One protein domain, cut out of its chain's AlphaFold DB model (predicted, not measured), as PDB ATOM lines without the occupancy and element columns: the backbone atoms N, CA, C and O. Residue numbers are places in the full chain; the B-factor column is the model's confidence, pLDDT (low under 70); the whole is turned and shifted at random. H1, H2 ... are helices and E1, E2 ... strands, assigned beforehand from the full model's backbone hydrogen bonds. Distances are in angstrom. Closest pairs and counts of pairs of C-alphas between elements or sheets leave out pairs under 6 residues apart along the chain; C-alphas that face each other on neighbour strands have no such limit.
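AT A GLANCE: This is residues 141 to 227 and 372 to 448 of the 448 residues of an uncharacterized protein of Mycobacteroides abscessus (UniProt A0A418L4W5). A strongly twisted sheet of seven strands runs along the domain, with long helix H2 packed on one face and H1 covering E7 on the opposite face. The small hairpin E1 and E2 sits beside H2 and the far end of E9; H6 packs on edge strand E4 at the other end of the sheet, H3 packs on H2, and short H4 and H5 lie farthest out. The printed part has 164 residues, with six named helices and nine named strands in the order E1 E2 E3 H1 H2 E4 H3 H4 H5 H6 E5 E6 E7 E8 E9; the large sheet, E4 E5 E6 E3 E7 E8 E9, is mixed, and the class is mixed, helices and strands. It is compact, with a radius of gyration of the C-alphas of 15.9 A and spans of 43 by 31 by 30 A.

IN THESE COORDINATES: E1, residues 144 to 148, begins at C-alpha 144 (-5.630, -12.349, 8.985). E2 is 154 to 157, E3 159 to 162, H1 172 to 179, and H2 181 to 193, 18.2 A long. E4 is 198 to 200, H3 209 to 213, H4 217 to 220, H5 224 to 227, and H6 381 to 391, 15.4 A long. E5 is 397 to 400, E6 405 to 408, and E7 418 to 422. E8, 429 to 436, is 21.5 A long; E9, 439 to 446, is 21.3 A long and ends at C-alpha 446 (-14.276, -21.369, 16.088).

HOW THE PARTS SIT: In the large sheet E7 E8 E9 form a meander, each strand the antiparallel neighbour of the one before, with N 421 and O 431 at 2.9 A and N 445 and O 430 at 2.8 A. E3 and E7 are parallel, with N 420 and O 161 at 2.8 A. E3, H1 H2, E4 make a split strand-helix-strand unit, two strands running the same way with E5 E6 between them, and its crossover is right-handed. Three layers result from helices on both faces: H1 lies over E7 at a height of 7.4 A, and H2, on the opposite face, has a height of 5.5 A. H2 and H3 touch, Tyr 185 and Ile 210 having the closest C-alphas, 4.9 A apart. H5 and H6 are close but not clearly touching, the closest C-alphas, of Val 224 and Gly 385, being 7.3 A apart; H4 is apart from H2 and H5. The hairpin E1 and E2 has N 144 and O 157 at 2.7 A. Every O i to N i+4 pair is within hydrogen-bond range in H1, H2 and H6; H3 has 0 of 1, but 2 of 2 O i to N i+3 pairs, and H4 and H5 are too short for an i+4 pair.

THE WHOLE: The C-alphas farthest apart, of Gly 170 and Gly 226, are 47.5 A apart. Residues 228 to 371 are not printed, and C-alphas 227 and 372 are 8.4 A apart across the cut. Of the links that are printed whole, none is long. Mean pLDDT of the printed part is 71.5; 75 residues are under 70, among them 196 to 212 and 372 to 386.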
ATOM      1  N   GLN A 141      -0.115  -6.216   8.008       59.56
ATOM      2  CA  GLN A 141      -0.063  -6.469   6.553       59.56
ATOM      3  C   GLN A 141       0.089  -7.966   6.212       59.56
ATOM      4  O   GLN A 141      -0.191  -8.390   5.095       59.56
ATOM      5  N   ASN A 142       0.468  -8.773   7.206       69.94
ATOM      6  CA  ASN A 142       0.982 -10.120   7.023       69.94
ATOM      7  C   ASN A 142       0.147 -11.206   7.715       69.94
ATOM      8  O   ASN A 142       0.519 -12.373   7.639       69.94
ATOM      9  N   THR A 143      -0.964 -10.860   8.376       77.88
ATOM     10  CA  THR A 143      -1.836 -11.838   9.050       77.88
ATOM     11  C   THR A 143      -3.309 -11.462   8.943       77.88
ATOM     12  O   THR A 143      -3.652 -10.285   8.968       77.88
ATOM     13  N   PHE A 144      -4.180 -12.462   8.923       81.38
ATOM     14  CA  PHE A 144      -5.630 -12.349   8.985       81.38
ATOM     15  C   PHE A 144      -6.188 -13.082  10.203       81.38
ATOM     16  O   PHE A 144      -5.568 -14.012  10.728       81.38
ATOM     17  N   VAL A 145      -7.384 -12.690  10.639       87.81
ATOM     18  CA  VAL A 145      -8.076 -13.335  11.756       87.81
ATOM     19  C   VAL A 145      -8.751 -14.604  11.245       87.81
ATOM     20  O   VAL A 145      -9.754 -14.559  10.529       87.81
ATOM     21  N   PHE A 146      -8.211 -15.762  11.612       89.19
ATOM     22  CA  PHE A 146      -8.759 -17.057  11.218       89.19
ATOM     23  C   PHE A 146      -9.956 -17.477  12.086       89.19
ATOM     24  O   PHE A 146     -10.930 -18.024  11.570       89.19
ATOM     25  N   GLY A 147      -9.922 -17.175  13.381       91.75
ATOM     26  CA  GLY A 147     -10.995 -17.521  14.307       91.75
ATOM     27  C   GLY A 147     -10.615 -17.242  15.755       91.75
ATOM     28  O   GLY A 147      -9.700 -16.458  16.007       91.75
ATOM     29  N   ALA A 148     -11.286 -17.897  16.696       93.00
ATOM     30  CA  ALA A 148     -10.984 -17.820  18.122       93.00
ATOM     31  C   ALA A 148     -10.888 -19.212  18.759       93.00
ATOM     32  O   ALA A 148     -11.603 -20.141  18.380       93.00
ATOM     33  N   LEU A 149     -10.000 -19.346  19.741       91.75
ATOM     34  CA  LEU A 149      -9.936 -20.504  20.629       91.75
ATOM     35  C   LEU A 149     -11.128 -20.504  21.600       91.75
ATOM     36  O   LEU A 149     -11.832 -19.505  21.762       91.75
ATOM     37  N   SER A 150     -11.338 -21.621  22.296       86.56
ATOM     38  CA  SER A 150     -12.426 -21.768  23.274       86.56
ATOM     39  C   SER A 150     -12.389 -20.730  24.403       86.56
ATOM     40  O   SER A 150     -13.447 -20.301  24.864       86.56
ATOM     41  N   ASN A 151     -11.192 -20.288  24.800       85.12
ATOM     42  CA  ASN A 151     -10.950 -19.240  25.798       85.12
ATOM     43  C   ASN A 151     -11.154 -17.802  25.264       85.12
ATOM     44  O   ASN A 151     -10.979 -16.852  26.020       85.12
ATOM     45  N   GLY A 152     -11.507 -17.633  23.985       85.75
ATOM     46  CA  GLY A 152     -11.708 -16.330  23.339       85.75
ATOM     47  C   GLY A 152     -10.445 -15.704  22.738       85.75
ATOM     48  O   GLY A 152     -10.533 -14.648  22.116       85.75
ATOM     49  N   GLU A 153      -9.272 -16.332  22.868       89.75
ATOM     50  CA  GLU A 153      -8.051 -15.838  22.226       89.75
ATOM     51  C   GLU A 153      -8.166 -15.919  20.698       89.75
ATOM     52  O   GLU A 153      -8.474 -16.971  20.131       89.75
ATOM     53  N   LEU A 154      -7.885 -14.804  20.020       89.44
ATOM     54  CA  LEU A 154      -7.923 -14.729  18.562       89.44
ATOM     55  C   LEU A 154      -6.758 -15.503  17.938       89.44
ATOM     56  O   LEU A 154      -5.590 -15.314  18.283       89.44
ATOM     57  N   VAL A 155      -7.080 -16.322  16.944       87.81
ATOM     58  CA  VAL A 155      -6.118 -17.054  16.128       87.81
ATOM     59  C   VAL A 155      -5.871 -16.269  14.852       87.81
ATOM     60  O   VAL A 155      -6.730 -16.191  13.974       87.81
ATOM     61  N   ASN A 156      -4.671 -15.708  14.744       86.50
ATOM     62  CA  ASN A 156      -4.197 -15.066  13.526       86.50
ATOM     63  C   ASN A 156      -3.404 -16.059  12.674       86.50
ATOM     64  O   ASN A 156      -2.638 -16.872  13.200       86.50
ATOM     65  N   ALA A 157      -3.568 -15.964  11.361       82.06
ATOM     66  CA  ALA A 157      -2.877 -16.785  10.382       82.06
ATOM     67  C   ALA A 157      -2.344 -15.912   9.251       82.06
ATOM     68  O   ALA A 157      -2.927 -14.895   8.910       82.06
ATOM     69  N   ASP A 158      -1.231 -16.301   8.663       81.38
ATOM     70  CA  ASP A 158      -0.703 -15.755   7.413       81.38
ATOM     71  C   ASP A 158      -0.990 -16.696   6.236       81.38
ATOM     72  O   ASP A 158      -1.102 -16.260   5.093       81.38
ATOM     73  N   HIS A 159      -1.144 -17.986   6.542       83.69
ATOM     74  CA  HIS A 159      -1.377 -19.054   5.591       83.69
ATOM     75  C   HIS A 159      -2.317 -20.100   6.207       83.69
ATOM     76  O   HIS A 159      -2.013 -20.709   7.237       83.69
ATOM     77  N   LEU A 160      -3.441 -20.352   5.542       87.06
ATOM     78  CA  LEU A 160      -4.356 -21.458   5.811       87.06
ATOM     79  C   LEU A 160      -4.380 -22.391   4.605       87.06
ATOM     80  O   LEU A 160      -4.662 -21.955   3.495       87.06
ATOM     81  N   LYS A 161      -4.147 -23.679   4.825       86.31
ATOM     82  CA  LYS A 161      -4.228 -24.691   3.769       86.31
ATOM     83  C   LYS A 161      -4.982 -25.910   4.239       86.31
ATOM     84  O   LYS A 161      -4.964 -26.257   5.421       86.31
ATOM     85  N   ARG A 162      -5.591 -26.622   3.304       85.56
ATOM     86  CA  ARG A 162      -6.182 -27.923   3.602       85.56
ATOM     87  C   ARG A 162      -5.084 -28.928   3.950       85.56
ATOM     88  O   ARG A 162      -4.002 -28.919   3.358       85.56
ATOM     89  N   PHE A 163      -5.327 -29.818   4.911       77.50
ATOM     90  CA  PHE A 163      -4.358 -30.863   5.247       77.50
ATOM     91  C   PHE A 163      -4.135 -31.809   4.041       77.50
ATOM     92  O   PHE A 163      -4.988 -32.624   3.690       77.50
ATOM     93  N   GLY A 164      -2.994 -31.645   3.355       66.31
ATOM     94  CA  GLY A 164      -2.761 -32.154   1.996       66.31
ATOM     95  C   GLY A 164      -1.875 -33.406   1.853       66.31
ATOM     96  O   GLY A 164      -1.451 -34.041   2.818       66.31
ATOM     97  N   ARG A 165      -1.580 -33.765   0.590       54.12
ATOM     98  CA  ARG A 165      -0.930 -35.030   0.161       54.12
ATOM     99  C   ARG A 165       0.469 -35.292   0.747       54.12
ATOM    100  O   ARG A 165       0.845 -36.461   0.823       54.12
ATOM    101  N   GLY A 166       1.196 -34.250   1.159       55.53
ATOM    102  CA  GLY A 166       2.546 -34.337   1.735       55.53
ATOM    103  C   GLY A 166       2.599 -34.564   3.250       55.53
ATOM    104  O   GLY A 166       3.681 -34.764   3.793       55.53
ATOM    105  N   ALA A 167       1.458 -34.544   3.942       59.78
ATOM    106  CA  ALA A 167       1.409 -34.894   5.357       59.78
ATOM    107  C   ALA A 167       1.530 -36.414   5.559       59.78
ATOM    108  O   ALA A 167       1.125 -37.189   4.681       59.78
ATOM    109  N   ALA A 168       2.080 -36.824   6.710       54.16
ATOM    110  CA  ALA A 168       2.397 -38.215   7.031       54.16
ATOM    111  C   ALA A 168       1.257 -39.178   6.617       54.16
ATOM    112  O   ALA A 168       0.094 -38.940   6.962       54.16
ATOM    113  N   PRO A 169       1.546 -40.227   5.821       49.84
ATOM    114  CA  PRO A 169       0.529 -41.181   5.387       49.84
ATOM    115  C   PRO A 169      -0.150 -41.855   6.594       49.84
ATOM    116  O   PRO A 169       0.495 -42.145   7.599       49.84
ATOM    117  N   GLY A 170      -1.465 -42.074   6.494       60.59
ATOM    118  CA  GLY A 170      -2.269 -42.755   7.517       60.59
ATOM    119  C   GLY A 170      -2.821 -41.880   8.648       60.59
ATOM    120  O   GLY A 170      -3.445 -42.422   9.548       60.59
ATOM    121  N   ASN A 171      -2.629 -40.557   8.643       79.50
ATOM    122  CA  ASN A 171      -3.233 -39.699   9.672       79.50
ATOM    123  C   ASN A 171      -4.730 -39.450   9.390       79.50
ATOM    124  O   ASN A 171      -5.084 -39.047   8.280       79.50
ATOM    125  N   ILE A 172      -5.588 -39.626  10.399       86.12
ATOM    126  CA  ILE A 172      -7.047 -39.438  10.293       86.12
ATOM    127  C   ILE A 172      -7.453 -38.054   9.762       86.12
ATOM    128  O   ILE A 172      -8.340 -37.947   8.918       86.12
ATOM    129  N   ALA A 173      -6.743 -36.990  10.147       85.31
ATOM    130  CA  ALA A 173      -7.044 -35.630   9.712       85.31
ATOM    131  C   ALA A 173      -6.889 -35.446   8.196       85.31
ATOM    132  O   ALA A 173      -7.578 -34.634   7.579       85.31
ATOM    133  N   ARG A 174      -6.005 -36.231   7.564       83.81
ATOM    134  CA  ARG A 174      -5.841 -36.245   6.105       83.81
ATOM    135  C   ARG A 174      -7.060 -36.829   5.407       83.81
ATOM    136  O   ARG A 174      -7.402 -36.368   4.321       83.81
ATOM    137  N   GLU A 175      -7.664 -37.865   5.971       85.12
ATOM    138  CA  GLU A 175      -8.859 -38.492   5.401       85.12
ATOM    139  C   GLU A 175     -10.070 -37.576   5.556       85.12
ATOM    140  O   GLU A 175     -10.771 -37.320   4.577       85.12
ATOM    141  N   GLU A 176     -10.228 -36.977   6.734       88.25
ATOM    142  CA  GLU A 176     -11.281 -35.999   7.026       88.25
ATOM    143  C   GLU A 176     -11.192 -34.769   6.119       88.25
ATOM    144  O   GLU A 176     -12.150 -34.410   5.433       88.25
ATOM    145  N   ALA A 177     -10.009 -34.157   6.022       85.44
ATOM    146  CA  ALA A 177      -9.796 -33.003   5.156       85.44
ATOM    147  C   ALA A 177      -9.986 -33.339   3.665       85.44
ATOM    148  O   ALA A 177     -10.277 -32.452   2.862       85.44
ATOM    149  N   ARG A 178      -9.822 -34.606   3.257       84.31
ATOM    150  CA  ARG A 178     -10.119 -35.078   1.892       84.31
ATOM    151  C   ARG A 178     -11.603 -35.292   1.642       84.31
ATOM    152  O   ARG A 178     -12.032 -35.057   0.518       84.31
ATOM    153  N   ALA A 179     -12.357 -35.737   2.639       85.94
ATOM    154  CA  ALA A 179     -13.798 -35.911   2.521       85.94
ATOM    155  C   ALA A 179     -14.539 -34.561   2.553       85.94
ATOM    156  O   ALA A 179     -15.525 -34.383   1.845       85.94
ATOM    157  N   ALA A 180     -14.029 -33.589   3.314       88.50
ATOM    158  CA  ALA A 180     -14.682 -32.304   3.569       88.50
ATOM    159  C   ALA A 180     -14.174 -31.148   2.682       88.50
ATOM    160  O   ALA A 180     -14.037 -30.015   3.135       88.50
ATOM    161  N   VAL A 181     -13.874 -31.424   1.408       86.25
ATOM    162  CA  VAL A 181     -13.356 -30.411   0.466       86.25
ATOM    163  C   VAL A 181     -14.323 -29.238   0.299       86.25
ATOM    164  O   VAL A 181     -13.901 -28.087   0.305       86.25
ATOM    165  N   ASP A 182     -15.618 -29.518   0.181       86.19
ATOM    166  CA  ASP A 182     -16.634 -28.481  -0.008       86.19
ATOM    167  C   ASP A 182     -16.733 -27.550   1.214       86.19
ATOM    168  O   ASP A 182     -16.690 -26.329   1.079       86.19
ATOM    169  N   LEU A 183     -16.713 -28.134   2.417       88.50
ATOM    170  CA  LEU A 183     -16.705 -27.400   3.682       88.50
ATOM    171  C   LEU A 183     -15.439 -26.542   3.850       88.50
ATOM    172  O   LEU A 183     -15.500 -25.438   4.384       88.50
ATOM    173  N   PHE A 184     -14.283 -27.003   3.361       87.88
ATOM    174  CA  PHE A 184     -13.071 -26.178   3.337       87.88
ATOM    175  C   PHE A 184     -13.265 -24.911   2.504       87.88
ATOM    176  O   PHE A 184     -12.923 -23.818   2.954       87.88
ATOM    177  N   TYR A 185     -13.837 -25.043   1.306       83.69
ATOM    178  CA  TYR A 185     -14.110 -23.902   0.437       83.69
ATOM    179  C   TYR A 185     -15.137 -22.947   1.043       83.69
ATOM    180  O   TYR A 185     -14.952 -21.734   0.955       83.69
ATOM    181  N   GLN A 186     -16.157 -23.476   1.718       85.00
ATOM    182  CA  GLN A 186     -17.097 -22.677   2.500       85.00
ATOM    183  C   GLN A 186     -16.393 -21.890   3.612       85.00
ATOM    184  O   GLN A 186     -16.619 -20.691   3.765       85.00
ATOM    185  N   HIS A 187     -15.486 -22.524   4.357       88.69
ATOM    186  CA  HIS A 187     -14.723 -21.854   5.409       88.69
ATOM    187  C   HIS A 187     -13.764 -20.803   4.882       88.69
ATOM    188  O   HIS A 187     -13.686 -19.724   5.467       88.69
ATOM    189  N   ILE A 188     -13.072 -21.075   3.774       85.25
ATOM    190  CA  ILE A 188     -12.298 -20.038   3.093       85.25
ATOM    191  C   ILE A 188     -13.222 -18.885   2.742       85.25
ATOM    192  O   ILE A 188     -12.857 -17.750   3.024       85.25
ATOM    193  N   ALA A 189     -14.410 -19.158   2.197       80.06
ATOM    194  CA  ALA A 189     -15.328 -18.106   1.804       80.06
ATOM    195  C   ALA A 189     -15.769 -17.212   2.964       80.06
ATOM    196  O   ALA A 189     -15.724 -15.988   2.858       80.06
ATOM    197  N   ILE A 190     -16.087 -17.813   4.106       82.88
ATOM    198  CA  ILE A 190     -16.478 -17.086   5.315       82.88
ATOM    199  C   ILE A 190     -15.300 -16.299   5.902       82.88
ATOM    200  O   ILE A 190     -15.421 -15.097   6.143       82.88
ATOM    201  N   VAL A 191     -14.149 -16.956   6.108       84.88
ATOM    202  CA  VAL A 191     -12.943 -16.318   6.668       84.88
ATOM    203  C   VAL A 191     -12.536 -15.152   5.801       84.88
ATOM    204  O   VAL A 191     -12.275 -14.068   6.307       84.88
ATOM    205  N   ALA A 192     -12.479 -15.368   4.497       78.44
ATOM    206  CA  ALA A 192     -12.097 -14.335   3.579       78.44
ATOM    207  C   ALA A 192     -13.180 -13.226   3.608       78.44
ATOM    208  O   ALA A 192     -12.847 -12.086   3.934       78.44
ATOM    209  N   GLY A 193     -14.465 -13.530   3.407       75.00
ATOM    210  CA  GLY A 193     -15.542 -12.543   3.243       75.00
ATOM    211  C   GLY A 193     -15.730 -11.528   4.375       75.00
ATOM    212  O   GLY A 193     -16.286 -10.459   4.139       75.00
ATOM    213  N   ARG A 194     -15.231 -11.787   5.587       79.81
ATOM    214  CA  ARG A 194     -15.260 -10.806   6.690       79.81
ATOM    215  C   ARG A 194     -14.096  -9.803   6.706       79.81
ATOM    216  O   ARG A 194     -14.146  -8.845   7.478       79.81
ATOM    217  N   HIS A 195     -13.060 -10.003   5.889       77.50
ATOM    218  CA  HIS A 195     -11.893  -9.119   5.820       77.50
ATOM    219  C   HIS A 195     -12.074  -8.010   4.771       77.50
ATOM    220  O   HIS A 195     -12.774  -8.199   3.772       77.50
ATOM    221  N   PRO A 196     -11.437  -6.841   4.970       63.09
ATOM    222  CA  PRO A 196     -11.632  -5.669   4.115       63.09
ATOM    223  C   PRO A 196     -11.021  -5.781   2.704       63.09
ATOM    224  O   PRO A 196     -11.406  -5.000   1.836       63.09
ATOM    225  N   ALA A 197     -10.094  -6.715   2.441       67.62
ATOM    226  CA  ALA A 197      -9.545  -6.930   1.098       67.62
ATOM    227  C   ALA A 197      -9.118  -8.385   0.828       67.62
ATOM    228  O   ALA A 197      -8.438  -9.023   1.633       67.62
ATOM    229  N   ILE A 198      -9.508  -8.899  -0.340       66.12
ATOM    230  CA  ILE A 198      -9.242 -10.246  -0.854       66.12
ATOM    231  C   ILE A 198      -8.907 -10.162  -2.346       66.12
ATOM    232  O   ILE A 198      -9.199  -9.194  -3.043       66.12
ATOM    233  N   SER A 199      -8.233 -11.179  -2.849       64.12
ATOM    234  CA  SER A 199      -7.898 -11.358  -4.248       64.12
ATOM    235  C   SER A 199      -7.945 -12.843  -4.582       64.12
ATOM    236  O   SER A 199      -7.504 -13.690  -3.805       64.12
ATOM    237  N   VAL A 200      -8.465 -13.180  -5.758       61.22
ATOM    238  CA  VAL A 200      -8.531 -14.558  -6.259       61.22
ATOM    239  C   VAL A 200      -8.164 -14.531  -7.732       61.22
ATOM    240  O   VAL A 200      -8.558 -13.596  -8.416       61.22
ATOM    241  N   ALA A 201      -7.370 -15.487  -8.212       58.12
ATOM    242  CA  ALA A 201      -6.982 -15.555  -9.621       58.12
ATOM    243  C   ALA A 201      -8.161 -15.982 -10.524       58.12
ATOM    244  O   ALA A 201      -8.950 -16.862 -10.177       58.12
ATOM    245  N   ALA A 202      -8.288 -15.318 -11.677       51.56
ATOM    246  CA  ALA A 202      -9.441 -15.366 -12.580       51.56
ATOM    247  C   ALA A 202      -9.618 -16.688 -13.347       51.56
ATOM    248  O   ALA A 202     -10.733 -17.192 -13.484       51.56
ATOM    249  N   ASP A 203      -8.513 -17.241 -13.835       51.62
ATOM    250  CA  ASP A 203      -8.398 -18.520 -14.546       51.62
ATOM    251  C   ASP A 203      -8.806 -19.728 -13.694       51.62
ATOM    252  O   ASP A 203      -9.100 -20.803 -14.218       51.62
ATOM    253  N   HIS A 204      -8.908 -19.522 -12.382       50.75
ATOM    254  CA  HIS A 204      -9.266 -20.531 -11.403       50.75
ATOM    255  C   HIS A 204     -10.502 -20.136 -10.583       50.75
ATOM    256  O   HIS A 204     -10.603 -20.477  -9.407       50.75
ATOM    257  N   PHE A 205     -11.459 -19.408 -11.158       50.62
ATOM    258  CA  PHE A 205     -12.748 -19.167 -10.492       50.62
ATOM    259  C   PHE A 205     -13.928 -19.788 -11.248       50.62
ATOM    260  O   PHE A 205     -14.846 -20.328 -10.627       50.62
ATOM    261  N   SER A 206     -13.890 -19.802 -12.585       46.72
ATOM    262  CA  SER A 206     -14.936 -20.431 -13.397       46.72
ATOM    263  C   SER A 206     -15.009 -21.939 -13.131       46.72
ATOM    264  O   SER A 206     -14.064 -22.668 -13.423       46.72
ATOM    265  N   GLY A 207     -16.131 -22.409 -12.579       50.88
ATOM    266  CA  GLY A 207     -16.352 -23.825 -12.265       50.88
ATOM    267  C   GLY A 207     -15.747 -24.312 -10.940       50.88
ATOM    268  O   GLY A 207     -15.931 -25.484 -10.606       50.88
ATOM    269  N   ASN A 208     -15.087 -23.443 -10.164       59.28
ATOM    270  CA  ASN A 208     -14.439 -23.825  -8.908       59.28
ATOM    271  C   ASN A 208     -15.390 -23.805  -7.703       59.28
ATOM    272  O   ASN A 208     -16.289 -22.975  -7.599       59.28
ATOM    273  N   ALA A 209     -15.179 -24.739  -6.771       63.56
ATOM    274  CA  ALA A 209     -16.041 -24.944  -5.605       63.56
ATOM    275  C   ALA A 209     -16.117 -23.710  -4.687       63.56
ATOM    276  O   ALA A 209     -17.193 -23.402  -4.184       63.56
ATOM    277  N   ILE A 210     -15.029 -22.939  -4.561       67.69
ATOM    278  CA  ILE A 210     -15.015 -21.672  -3.811       67.69
ATOM    279  C   ILE A 210     -16.039 -20.652  -4.331       67.69
ATOM    280  O   ILE A 210     -16.637 -19.935  -3.537       67.69
ATOM    281  N   ALA A 211     -16.304 -20.628  -5.641       63.38
ATOM    282  CA  ALA A 211     -17.249 -19.695  -6.246       63.38
ATOM    283  C   ALA A 211     -18.703 -19.965  -5.832       63.38
ATOM    284  O   ALA A 211     -19.506 -19.040  -5.795       63.38
ATOM    285  N   ARG A 212     -19.041 -21.219  -5.496       69.81
ATOM    286  CA  ARG A 212     -20.397 -21.623  -5.075       69.81
ATOM    287  C   ARG A 212     -20.734 -21.182  -3.656       69.81
ATOM    288  O   ARG A 212     -21.896 -20.939  -3.357       69.81
ATOM    289  N   HIS A 213     -19.719 -21.122  -2.799       73.75
ATOM    290  CA  HIS A 213     -19.858 -20.730  -1.394       73.75
ATOM    291  C   HIS A 213     -19.692 -19.232  -1.181       73.75
ATOM    292  O   HIS A 213     -19.897 -18.726  -0.080       73.75
ATOM    293  N   TRP A 214     -19.312 -18.520  -2.237       67.31
ATOM    294  CA  TRP A 214     -19.185 -17.082  -2.208       67.31
ATOM    295  C   TRP A 214     -20.567 -16.415  -2.292       67.31
ATOM    296  O   TRP A 214     -21.443 -16.891  -3.014       67.31
ATOM    297  N   HIS A 215     -20.788 -15.317  -1.554       56.75
ATOM    298  CA  HIS A 215     -22.043 -14.547  -1.620       56.75
ATOM    299  C   HIS A 215     -22.383 -14.164  -3.072       56.75
ATOM    300  O   HIS A 215     -21.477 -14.065  -3.881       56.75
ATOM    301  N   SER A 216     -23.667 -13.976  -3.408       46.94
ATOM    302  CA  SER A 216     -24.212 -14.002  -4.784       46.94
ATOM    303  C   SER A 216     -23.295 -13.486  -5.910       46.94
ATOM    304  O   SER A 216     -22.678 -12.425  -5.799       46.94
ATOM    305  N   GLU A 217     -23.287 -14.197  -7.041       41.12
ATOM    306  CA  GLU A 217     -22.517 -13.867  -8.253       41.12
ATOM    307  C   GLU A 217     -22.692 -12.398  -8.707       41.12
ATOM    308  O   GLU A 217     -21.764 -11.789  -9.239       41.12
ATOM    309  N   ASP A 218     -23.855 -11.797  -8.429       39.00
ATOM    310  CA  ASP A 218     -24.182 -10.409  -8.776       39.00
ATOM    311  C   ASP A 218     -23.655  -9.377  -7.764       39.00
ATOM    312  O   ASP A 218     -23.271  -8.272  -8.150       39.00
ATOM    313  N   SER A 219     -23.539  -9.732  -6.479       40.56
ATOM    314  CA  SER A 219     -22.779  -8.934  -5.498       40.56
ATOM    315  C   SER A 219     -21.262  -9.016  -5.720       40.56
ATOM    316  O   SER A 219     -20.537  -8.093  -5.353       40.56
ATOM    317  N   VAL A 220     -20.804 -10.093  -6.367       40.81
ATOM    318  CA  VAL A 220     -19.392 -10.461  -6.591       40.81
ATOM    319  C   VAL A 220     -18.757  -9.777  -7.799       40.81
ATOM    320  O   VAL A 220     -17.542  -9.618  -7.845       40.81
ATOM    321  N   LYS A 221     -19.556  -9.281  -8.748       40.09
ATOM    322  CA  LYS A 221     -19.071  -8.578  -9.953       40.09
ATOM    323  C   LYS A 221     -18.604  -7.130  -9.708       40.09
ATOM    324  O   LYS A 221     -18.213  -6.442 -10.649       40.09
ATOM    325  N   ARG A 222     -18.621  -6.629  -8.466       43.72
ATOM    326  CA  ARG A 222     -18.225  -5.246  -8.125       43.72
ATOM    327  C   ARG A 222     -16.757  -5.192  -7.680       43.72
ATOM    328  O   ARG A 222     -16.455  -5.081  -6.500       43.72
ATOM    329  N   ASN A 223     -15.884  -5.294  -8.682       48.88
ATOM    330  CA  ASN A 223     -14.426  -5.446  -8.615       48.88
ATOM    331  C   ASN A 223     -13.662  -4.299  -7.917       48.88
ATOM    332  O   ASN A 223     -14.168  -3.189  -7.750       48.88
ATOM    333  N   VAL A 224     -12.368  -4.549  -7.676       46.38
ATOM    334  CA  VAL A 224     -11.269  -3.580  -7.443       46.38
ATOM    335  C   VAL A 224     -11.399  -2.285  -8.267       46.38
ATOM    336  O   VAL A 224     -11.087  -1.208  -7.774       46.38
ATOM    337  N   PHE A 225     -11.936  -2.365  -9.486       47.75
ATOM    338  CA  PHE A 225     -12.163  -1.230 -10.391       47.75
ATOM    339  C   PHE A 225     -13.417  -0.385 -10.092       47.75
ATOM    340  O   PHE A 225     -13.522   0.755 -10.538       47.75
ATOM    341  N   GLY A 226     -14.391  -0.927  -9.359       46.66
ATOM    342  CA  GLY A 226     -15.645  -0.245  -9.032       46.66
ATOM    343  C   GLY A 226     -15.594   0.554  -7.727       46.66
ATOM    344  O   GLY A 226     -16.224   1.606  -7.648       46.66
ATOM    345  N   ARG A 227     -14.849   0.075  -6.716       52.94
ATOM    346  CA  ARG A 227     -14.844   0.657  -5.353       52.94
ATOM    347  C   ARG A 227     -13.534   1.305  -4.926       52.94
ATOM    348  O   ARG A 227     -13.575   2.320  -4.239       52.94
ATOM    349  N   LEU A 372     -13.321  -6.889  -1.950       53.66
ATOM    350  CA  LEU A 372     -12.268  -6.995  -2.952       53.66
ATOM    351  C   LEU A 372     -12.166  -8.390  -3.555       53.66
ATOM    352  O   LEU A 372     -11.901  -9.361  -2.859       53.66
ATOM    353  N   TRP A 373     -12.393  -8.442  -4.870       53.91
ATOM    354  CA  TRP A 373     -12.321  -9.608  -5.748       53.91
ATOM    355  C   TRP A 373     -11.608  -9.190  -7.036       53.91
ATOM    356  O   TRP A 373     -11.878  -8.112  -7.573       53.91
ATOM    357  N   LEU A 374     -10.707 -10.041  -7.531       52.75
ATOM    358  CA  LEU A 374     -10.036  -9.902  -8.832       52.75
ATOM    359  C   LEU A 374     -10.493 -11.034  -9.771       52.75
ATOM    360  O   LEU A 374      -9.687 -11.822 -10.254       52.75
ATOM    361  N   ILE A 375     -11.804 -11.179  -9.988       45.81
ATOM    362  CA  ILE A 375     -12.349 -12.277 -10.802       45.81
ATOM    363  C   ILE A 375     -12.420 -11.866 -12.279       45.81
ATOM    364  O   ILE A 375     -12.977 -10.825 -12.621       45.81
ATOM    365  N   GLY A 376     -11.936 -12.739 -13.167       48.84
ATOM    366  CA  GLY A 376     -12.250 -12.696 -14.602       48.84
ATOM    367  C   GLY A 376     -11.440 -11.714 -15.456       48.84
ATOM    368  O   GLY A 376     -11.960 -11.215 -16.450       48.84
ATOM    369  N   GLU A 377     -10.194 -11.404 -15.100       51.66
ATOM    370  CA  GLU A 377      -9.414 -10.406 -15.838       51.66
ATOM    371  C   GLU A 377      -8.686 -10.946 -17.088       51.66
ATOM    372  O   GLU A 377      -8.203 -12.080 -17.091       51.66
ATOM    373  N   PRO A 378      -8.501 -10.108 -18.130       51.62
ATOM    374  CA  PRO A 378      -7.542 -10.367 -19.200       51.62
ATOM    375  C   PRO A 378      -6.126 -10.545 -18.639       51.62
ATOM    376  O   PRO A 378      -5.712  -9.809 -17.733       51.62
ATOM    377  N   SER A 379      -5.357 -11.469 -19.223       49.12
ATOM    378  CA  SER A 379      -3.967 -11.749 -18.842       49.12
ATOM    379  C   SER A 379      -3.151 -10.462 -18.642       49.12
ATOM    380  O   SER A 379      -3.137  -9.575 -19.495       49.12
ATOM    381  N   GLY A 380      -2.465 -10.354 -17.499       50.72
ATOM    382  CA  GLY A 380      -1.596  -9.222 -17.148       50.72
ATOM    383  C   GLY A 380      -2.222  -8.156 -16.240       50.72
ATOM    384  O   GLY A 380      -1.484  -7.475 -15.527       50.72
ATOM    385  N   THR A 381      -3.551  -8.044 -16.182       54.91
ATOM    386  CA  THR A 381      -4.235  -7.058 -15.315       54.91
ATOM    387  C   THR A 381      -4.217  -7.493 -13.842       54.91
ATOM    388  O   THR A 381      -3.971  -6.670 -12.959       54.91
ATOM    389  N   TYR A 382      -4.262  -8.809 -13.604       58.34
ATOM    390  CA  TYR A 382      -4.216  -9.414 -12.273       58.34
ATOM    391  C   TYR A 382      -2.979  -8.975 -11.473       58.34
ATOM    392  O   TYR A 382      -3.044  -8.608 -10.300       58.34
ATOM    393  N   SER A 383      -1.833  -8.920 -12.159       62.75
ATOM    394  CA  SER A 383      -0.559  -8.476 -11.588       62.75
ATOM    395  C   SER A 383      -0.542  -6.989 -11.207       62.75
ATOM    396  O   SER A 383       0.202  -6.598 -10.309       62.75
ATOM    397  N   ALA A 384      -1.352  -6.158 -11.871       63.38
ATOM    398  CA  ALA A 384      -1.472  -4.734 -11.580       63.38
ATOM    399  C   ALA A 384      -2.382  -4.491 -10.366       63.38
ATOM    400  O   ALA A 384      -2.041  -3.677  -9.513       63.38
ATOM    401  N   GLY A 385      -3.481  -5.247 -10.238       68.56
ATOM    402  CA  GLY A 385      -4.350  -5.209  -9.057       68.56
ATOM    403  C   GLY A 385      -3.601  -5.584  -7.775       68.56
ATOM    404  O   GLY A 385      -3.632  -4.836  -6.800       68.56
ATOM    405  N   LEU A 386      -2.840  -6.684  -7.797       69.69
ATOM    406  CA  LEU A 386      -2.016  -7.096  -6.651       69.69
ATOM    407  C   LEU A 386      -0.913  -6.085  -6.306       69.69
ATOM    408  O   LEU A 386      -0.688  -5.798  -5.130       69.69
ATOM    409  N   ALA A 387      -0.238  -5.526  -7.315       70.50
ATOM    410  CA  ALA A 387       0.791  -4.507  -7.104       70.50
ATOM    411  C   ALA A 387       0.214  -3.227  -6.478       70.50
ATOM    412  O   ALA A 387       0.840  -2.654  -5.588       70.50
ATOM    413  N   LEU A 388      -0.984  -2.812  -6.899       71.69
ATOM    414  CA  LEU A 388      -1.684  -1.667  -6.328       71.69
ATOM    415  C   LEU A 388      -2.076  -1.903  -4.866       71.69
ATOM    416  O   LEU A 388      -1.841  -1.039  -4.027       71.69
ATOM    417  N   ILE A 389      -2.655  -3.066  -4.554       71.25
ATOM    418  CA  ILE A 389      -3.063  -3.420  -3.185       71.25
ATOM    419  C   ILE A 389      -1.854  -3.382  -2.240       71.25
ATOM    420  O   ILE A 389      -1.940  -2.804  -1.153       71.25
ATOM    421  N   ARG A 390      -0.717  -3.930  -2.692       71.50
ATOM    422  CA  ARG A 390       0.560  -3.874  -1.974       71.50
ATOM    423  C   ARG A 390       1.046  -2.435  -1.778       71.50
ATOM    424  O   ARG A 390       1.386  -2.062  -0.663       71.50
ATOM    425  N   ASP A 391       1.052  -1.620  -2.832       73.00
ATOM    426  CA  ASP A 391       1.485  -0.214  -2.766       73.00
ATOM    427  C   ASP A 391       0.604   0.633  -1.831       73.00
ATOM    428  O   ASP A 391       1.096   1.481  -1.093       73.00
ATOM    429  N   MET A 392      -0.702   0.358  -1.787       68.69
ATOM    430  CA  MET A 392      -1.637   0.984  -0.847       68.69
ATOM    431  C   MET A 392      -1.460   0.511   0.607       68.69
ATOM    432  O   MET A 392      -2.196   0.973   1.486       68.69
ATOM    433  N   GLY A 393      -0.544  -0.431   0.861       65.19
ATOM    434  CA  GLY A 393      -0.286  -1.011   2.174       65.19
ATOM    435  C   GLY A 393      -1.500  -1.714   2.779       65.19
ATOM    436  O   GLY A 393      -1.617  -1.759   4.004       65.19
ATOM    437  N   GLN A 394      -2.428  -2.197   1.945       64.56
ATOM    438  CA  GLN A 394      -3.674  -2.799   2.409       64.56
ATOM    439  C   GLN A 394      -3.450  -4.272   2.776       64.56
ATOM    440  O   GLN A 394      -2.898  -5.012   1.959       64.56
ATOM    441  N   PRO A 395      -3.901  -4.728   3.962       63.69
ATOM    442  CA  PRO A 395      -3.879  -6.145   4.291       63.69
ATOM    443  C   PRO A 395      -4.841  -6.859   3.348       63.69
ATOM    444  O   PRO A 395      -6.036  -6.572   3.353       63.69
ATOM    445  N   ALA A 396      -4.319  -7.760   2.522       70.12
ATOM    446  CA  ALA A 396      -5.132  -8.481   1.563       70.12
ATOM    447  C   ALA A 396      -4.872  -9.975   1.611       70.12
ATOM    448  O   ALA A 396      -3.735 -10.447   1.691       70.12
ATOM    449  N   LEU A 397      -5.983 -10.693   1.534       74.62
ATOM    450  CA  LEU A 397      -6.021 -12.129   1.396       74.62
ATOM    451  C   LEU A 397      -5.908 -12.524  -0.070       74.62
ATOM    452  O   LEU A 397      -6.380 -11.829  -0.968       74.62
ATOM    453  N   HIS A 398      -5.291 -13.660  -0.318       75.25
ATOM    454  CA  HIS A 398      -5.059 -14.191  -1.639       75.25
ATOM    455  C   HIS A 398      -5.317 -15.687  -1.625       75.25
ATOM    456  O   HIS A 398      -4.668 -16.429  -0.891       75.25
ATOM    457  N   PHE A 399      -6.292 -16.130  -2.414       75.19
ATOM    458  CA  PHE A 399      -6.543 -17.553  -2.590       75.19
ATOM    459  C   PHE A 399      -5.735 -18.086  -3.778       75.19
ATOM    460  O   PHE A 399      -5.942 -17.650  -4.916       75.19
ATOM    461  N   ARG A 400      -4.840 -19.041  -3.510       72.88
ATOM    462  CA  ARG A 400      -4.058 -19.773  -4.516       72.88
ATOM    463  C   ARG A 400      -4.707 -21.126  -4.748       72.88
ATOM    464  O   ARG A 400      -4.612 -22.031  -3.923       72.88
ATOM    465  N   ALA A 401      -5.381 -21.249  -5.885       65.88
ATOM    466  CA  ALA A 401      -6.117 -22.458  -6.231       65.88
ATOM    467  C   ALA A 401      -5.204 -23.668  -6.492       65.88
ATOM    468  O   ALA A 401      -5.593 -24.782  -6.159       65.88
ATOM    469  N   GLU A 402      -4.002 -23.455  -7.048       65.00
ATOM    470  CA  GLU A 402      -3.029 -24.528  -7.326       65.00
ATOM    471  C   GLU A 402      -2.635 -25.299  -6.057       65.00
ATOM    472  O   GLU A 402      -2.502 -26.524  -6.082       65.00
ATOM    473  N   ASP A 403      -2.532 -24.578  -4.940       62.72
ATOM    474  CA  ASP A 403      -2.082 -25.089  -3.646       62.72
ATOM    475  C   ASP A 403      -3.235 -25.277  -2.633       62.72
ATOM    476  O   ASP A 403      -3.016 -25.755  -1.518       62.72
ATOM    477  N   GLU A 404      -4.473 -24.936  -3.022       75.19
ATOM    478  CA  GLU A 404      -5.661 -24.888  -2.154       75.19
ATOM    479  C   GLU A 404      -5.395 -24.148  -0.826       75.19
ATOM    480  O   GLU A 404      -5.730 -24.621   0.269       75.19
ATOM    481  N   GLU A 405      -4.776 -22.972  -0.929       79.31
ATOM    482  CA  GLU A 405      -4.345 -22.166   0.214       79.31
ATOM    483  C   GLU A 405      -4.897 -20.738   0.168       79.31
ATOM    484  O   GLU A 405      -5.015 -20.106  -0.883       79.31
ATOM    485  N   LEU A 406      -5.224 -20.219   1.348       79.62
ATOM    486  CA  LEU A 406      -5.515 -18.815   1.594       79.62
ATOM    487  C   LEU A 406      -4.294 -18.195   2.277       79.62
ATOM    488  O   LEU A 406      -3.924 -18.611   3.376       79.62
ATOM    489  N   VAL A 407      -3.684 -17.202   1.641       79.75
ATOM    490  CA  VAL A 407      -2.451 -16.552   2.105       79.75
ATOM    491  C   VAL A 407      -2.593 -15.037   2.160       79.75
ATOM    492  O   VAL A 407      -3.476 -14.466   1.528       79.75
ATOM    493  N   THR A 408      -1.710 -14.362   2.884       77.94
ATOM    494  CA  THR A 408      -1.525 -12.910   2.755       77.94
ATOM    495  C   THR A 408      -0.638 -12.577   1.548       77.94
ATOM    496  O   THR A 408       0.127 -13.423   1.082       77.94
ATOM    497  N   LEU A 409      -0.754 -11.365   0.986       71.62
ATOM    498  CA  LEU A 409       0.025 -10.963  -0.203       71.62
ATOM    499  C   LEU A 409       1.534 -10.829   0.040       71.62
ATOM    500  O   LEU A 409       2.313 -11.026  -0.897       71.62
ATOM    501  N   ASP A 410       1.934 -10.528   1.274       65.81
ATOM    502  CA  ASP A 410       3.331 -10.412   1.697       65.81
ATOM    503  C   ASP A 410       3.608 -11.377   2.863       65.81
ATOM    504  O   ASP A 410       3.812 -10.958   4.006       65.81
ATOM    505  N   PRO A 411       3.597 -12.701   2.612       58.66
ATOM    506  CA  PRO A 411       3.811 -13.660   3.677       58.66
ATOM    507  C   PRO A 411       5.257 -13.524   4.185       58.66
ATOM    508  O   PRO A 411       6.205 -13.554   3.388       58.66
ATOM    509  N   PRO A 412       5.478 -13.362   5.500       59.38
ATOM    510  CA  PRO A 412       6.817 -13.293   6.057       59.38
ATOM    511  C   PRO A 412       7.559 -14.608   5.762       59.38
ATOM    512  O   PRO A 412       6.971 -15.685   5.858       59.38
ATOM    513  N   PRO A 413       8.869 -14.573   5.462       55.00
ATOM    514  CA  PRO A 413       9.621 -15.734   4.965       55.00
ATOM    515  C   PRO A 413       9.764 -16.906   5.961       55.00
ATOM    516  O   PRO A 413      10.461 -17.875   5.664       55.00
ATOM    517  N   ARG A 414       9.176 -16.823   7.164       55.22
ATOM    518  CA  ARG A 414       9.363 -17.781   8.267       55.22
ATOM    519  C   ARG A 414       8.121 -17.965   9.141       55.22
ATOM    520  O   ARG A 414       8.195 -17.741  10.347       55.22
ATOM    521  N   TYR A 415       7.005 -18.407   8.573       58.12
ATOM    522  CA  TYR A 415       5.868 -18.856   9.379       58.12
ATOM    523  C   TYR A 415       5.279 -20.181   8.902       58.12
ATOM    524  O   TYR A 415       5.454 -20.622   7.765       58.12
ATOM    525  N   THR A 416       4.654 -20.864   9.857       66.50
ATOM    526  CA  THR A 416       4.098 -22.201   9.710       66.50
ATOM    527  C   THR A 416       2.645 -22.112   9.261       66.50
ATOM    528  O   THR A 416       1.800 -21.674  10.040       66.50
ATOM    529  N   ALA A 417       2.348 -22.616   8.062       76.38
ATOM    530  CA  ALA A 417       0.979 -22.759   7.574       76.38
ATOM    531  C   ALA A 417       0.077 -23.480   8.591       76.38
ATOM    532  O   ALA A 417       0.448 -24.534   9.120       76.38
ATOM    533  N   LEU A 418      -1.121 -22.940   8.825       85.88
ATOM    534  CA  LEU A 418      -2.172 -23.648   9.544       85.88
ATOM    535  C   LEU A 418      -2.779 -24.687   8.612       85.88
ATOM    536  O   LEU A 418      -3.300 -24.356   7.546       85.88
ATOM    537  N   HIS A 419      -2.710 -25.951   9.016       87.44
ATOM    538  CA  HIS A 419      -3.367 -27.010   8.273       87.44
ATOM    539  C   HIS A 419      -4.768 -27.244   8.828       87.44
ATOM    540  O   HIS A 419      -4.927 -27.557  10.004       87.44
ATOM    541  N   TRP A 420      -5.762 -27.122   7.963       90.75
ATOM    542  CA  TRP A 420      -7.174 -27.249   8.281       90.75
ATOM    543  C   TRP A 420      -7.671 -28.698   8.210       90.75
ATOM    544  O   TRP A 420      -7.324 -29.436   7.280       90.75
ATOM    545  N   CYS A 421      -8.538 -29.060   9.156       91.12
ATOM    546  CA  CYS A 421      -9.339 -30.281   9.199       91.12
ATOM    547  C   CYS A 421     -10.726 -29.953   9.793       91.12
ATOM    548  O   CYS A 421     -10.800 -29.155  10.731       91.12
ATOM    549  N   PRO A 422     -11.833 -30.551   9.314       93.31
ATOM    550  CA  PRO A 422     -13.128 -30.377   9.972       93.31
ATOM    551  C   PRO A 422     -13.107 -30.968  11.393       93.31
ATOM    552  O   PRO A 422     -12.434 -31.972  11.637       93.31
ATOM    553  N   SER A 423     -13.861 -30.377  12.329       94.19
ATOM    554  CA  SER A 423     -14.068 -30.990  13.654       94.19
ATOM    555  C   SER A 423     -15.057 -32.156  13.599       94.19
ATOM    556  O   SER A 423     -14.904 -33.131  14.332       94.19
ATOM    557  N   GLY A 424     -16.075 -32.049  12.734       92.12
ATOM    558  CA  GLY A 424     -17.219 -32.960  12.678       92.12
ATOM    559  C   GLY A 424     -18.190 -32.828  13.860       92.12
ATOM    560  O   GLY A 424     -19.069 -33.671  14.006       92.12
ATOM    561  N   ILE A 425     -18.031 -31.800  14.705       93.69
ATOM    562  CA  ILE A 425     -18.903 -31.518  15.860       93.69
ATOM    563  C   ILE A 425     -19.909 -30.423  15.502       93.69
ATOM    564  O   ILE A 425     -21.114 -30.627  15.636       93.69
ATOM    565  N   LEU A 426     -19.401 -29.285  15.025       92.62
ATOM    566  CA  LEU A 426     -20.155 -28.174  14.449       92.62
ATOM    567  C   LEU A 426     -19.385 -27.644  13.240       92.62
ATOM    568  O   LEU A 426     -18.153 -27.634  13.262       92.62
ATOM    569  N   ASP A 427     -20.098 -27.173  12.218       90.88
ATOM    570  CA  ASP A 427     -19.472 -26.673  10.989       90.88
ATOM    571  C   ASP A 427     -18.605 -25.441  11.264       90.88
ATOM    572  O   ASP A 427     -17.486 -25.349  10.777       90.88
ATOM    573  N   ASN A 428     -19.041 -24.548  12.155       91.50
ATOM    574  CA  ASN A 428     -18.289 -23.345  12.502       91.50
ATOM    575  C   ASN A 428     -17.070 -23.594  13.411       91.50
ATOM    576  O   ASN A 428     -16.383 -22.635  13.757       91.50
ATOM    577  N   ILE A 429     -16.783 -24.838  13.810       94.88
ATOM    578  CA  ILE A 429     -15.600 -25.197  14.600       94.88
ATOM    579  C   ILE A 429     -14.742 -26.165  13.796       94.88
ATOM    580  O   ILE A 429     -15.200 -27.207  13.327       94.88
ATOM    581  N   VAL A 430     -13.455 -25.867  13.691       94.62
ATOM    582  CA  VAL A 430     -12.505 -26.687  12.940       94.62
ATOM    583  C   VAL A 430     -11.291 -27.020  13.778       94.62
ATOM    584  O   VAL A 430     -11.028 -26.383  14.795       94.62
ATOM    585  N   LEU A 431     -10.531 -28.010  13.329       93.38
ATOM    586  CA  LEU A 431      -9.249 -28.345  13.918       93.38
ATOM    587  C   LEU A 431      -8.145 -27.771  13.042       93.38
ATOM    588  O   LEU A 431      -8.120 -27.983  11.826       93.38
ATOM    589  N   VAL A 432      -7.216 -27.056  13.666       90.00
ATOM    590  CA  VAL A 432      -6.009 -26.585  12.994       90.00
ATOM    591  C   VAL A 432      -4.784 -27.229  13.590       90.00
ATOM    592  O   VAL A 432      -4.628 -27.322  14.804       90.00
ATOM    593  N   HIS A 433      -3.890 -27.640  12.706       86.81
ATOM    594  CA  HIS A 433      -2.588 -28.151  13.067       86.81
ATOM    595  C   HIS A 433      -1.521 -27.115  12.737       86.81
ATOM    596  O   HIS A 433      -1.346 -26.730  11.574       86.81
ATOM    597  N   ARG A 434      -0.780 -26.694  13.766       76.75
ATOM    598  CA  ARG A 434       0.383 -25.816  13.629       76.75
ATOM    599  C   ARG A 434       1.652 -26.642  13.828       76.75
ATOM    600  O   ARG A 434       1.946 -27.083  14.932       76.75
ATOM    601  N   ALA A 435       2.426 -26.831  12.765       60.41
ATOM    602  CA  ALA A 435       3.756 -27.436  12.847       60.41
ATOM    603  C   ALA A 435       4.794 -26.433  13.408       60.41
ATOM    604  O   ALA A 435       5.555 -25.816  12.659       60.41
ATOM    605  N   VAL A 436       4.807 -26.205  14.722       56.22
ATOM    606  CA  VAL A 436       5.910 -25.465  15.357       56.22
ATOM    607  C   VAL A 436       7.060 -26.452  15.610       56.22
ATOM    608  O   VAL A 436       6.792 -27.554  16.086       56.22
ATOM    609  N   PRO A 437       8.335 -26.100  15.341       45.88
ATOM    610  CA  PRO A 437       9.476 -27.005  15.531       45.88
ATOM    611  C   PRO A 437       9.616 -27.612  16.937       45.88
ATOM    612  O   PRO A 437      10.288 -28.626  17.091       45.88
ATOM    613  N   SER A 438       9.013 -26.997  17.960       44.38
ATOM    614  CA  SER A 438       9.108 -27.420  19.362       44.38
ATOM    615  C   SER A 438       7.856 -28.110  19.912       44.38
ATOM    616  O   SER A 438       7.976 -28.826  20.903       44.38
ATOM    617  N   GLN A 439       6.676 -27.915  19.311       52.16
ATOM    618  CA  GLN A 439       5.412 -28.516  19.752       52.16
ATOM    619  C   GLN A 439       4.468 -28.674  18.555       52.16
ATOM    620  O   GLN A 439       4.058 -27.704  17.920       52.16
ATOM    621  N   VAL A 440       4.136 -29.925  18.252       57.06
ATOM    622  CA  VAL A 440       3.108 -30.300  17.283       57.06
ATOM    623  C   VAL A 440       1.796 -30.373  18.057       57.06
ATOM    624  O   VAL A 440       1.686 -31.202  18.957       57.06
ATOM    625  N   GLN A 441       0.834 -29.490  17.779       80.62
ATOM    626  CA  GLN A 441      -0.432 -29.497  18.516       80.62
ATOM    627  C   GLN A 441      -1.611 -29.134  17.612       80.62
ATOM    628  O   GLN A 441      -1.629 -28.070  16.984       80.62
ATOM    629  N   TRP A 442      -2.598 -30.030  17.557       88.31
ATOM    630  CA  TRP A 442      -3.934 -29.704  17.067       88.31
ATOM    631  C   TRP A 442      -4.664 -28.830  18.078       88.31
ATOM    632  O   TRP A 442      -4.566 -29.061  19.282       88.31
ATOM    633  N   ARG A 443      -5.417 -27.848  17.587       90.50
ATOM    634  CA  ARG A 443      -6.276 -26.971  18.394       90.50
ATOM    635  C   ARG A 443      -7.642 -26.829  17.742       90.50
ATOM    636  O   ARG A 443      -7.721 -26.807  16.510       90.50
ATOM    637  N   ALA A 444      -8.691 -26.690  18.547       92.94
ATOM    638  CA  ALA A 444     -10.002 -26.306  18.038       92.94
ATOM    639  C   ALA A 444     -10.100 -24.791  17.870       92.94
ATOM    640  O   ALA A 444      -9.725 -24.027  18.758       92.94
ATOM    641  N   VAL A 445     -10.642 -24.360  16.736       93.50
ATOM    642  CA  VAL A 445     -10.855 -22.949  16.427       93.50
ATOM    643  C   VAL A 445     -12.275 -22.757  15.933       93.50
ATOM    644  O   VAL A 445     -12.687 -23.383  14.955       93.50
ATOM    645  N   GLN A 446     -13.008 -21.865  16.592       94.44
ATOM    646  CA  GLN A 446     -14.276 -21.369  16.088       94.44
ATOM    647  C   GLN A 446     -14.004 -20.338  14.993       94.44
ATOM    648  O   GLN A 446     -13.329 -19.335  15.228       94.44
ATOM    649  N   ILE A 447     -14.522 -20.598  13.798       91.06
ATOM    650  CA  ILE A 447     -14.339 -19.741  12.637       91.06
ATOM    651  C   ILE A 447     -15.359 -18.612  12.639       91.06
ATOM    652  O   ILE A 447     -14.939 -17.494  12.398       91.06
ATOM    653  N   TYR A 448     -16.646 -18.854  12.884       83.19
ATOM    654  CA  TYR A 448     -17.700 -17.830  12.798       83.19
ATOM    655  C   TYR A 448     -18.808 -18.033  13.828       83.19
ATOM    656  O   TYR A 448     -18.857 -19.121  14.458       83.19
TER     657      TYR A 448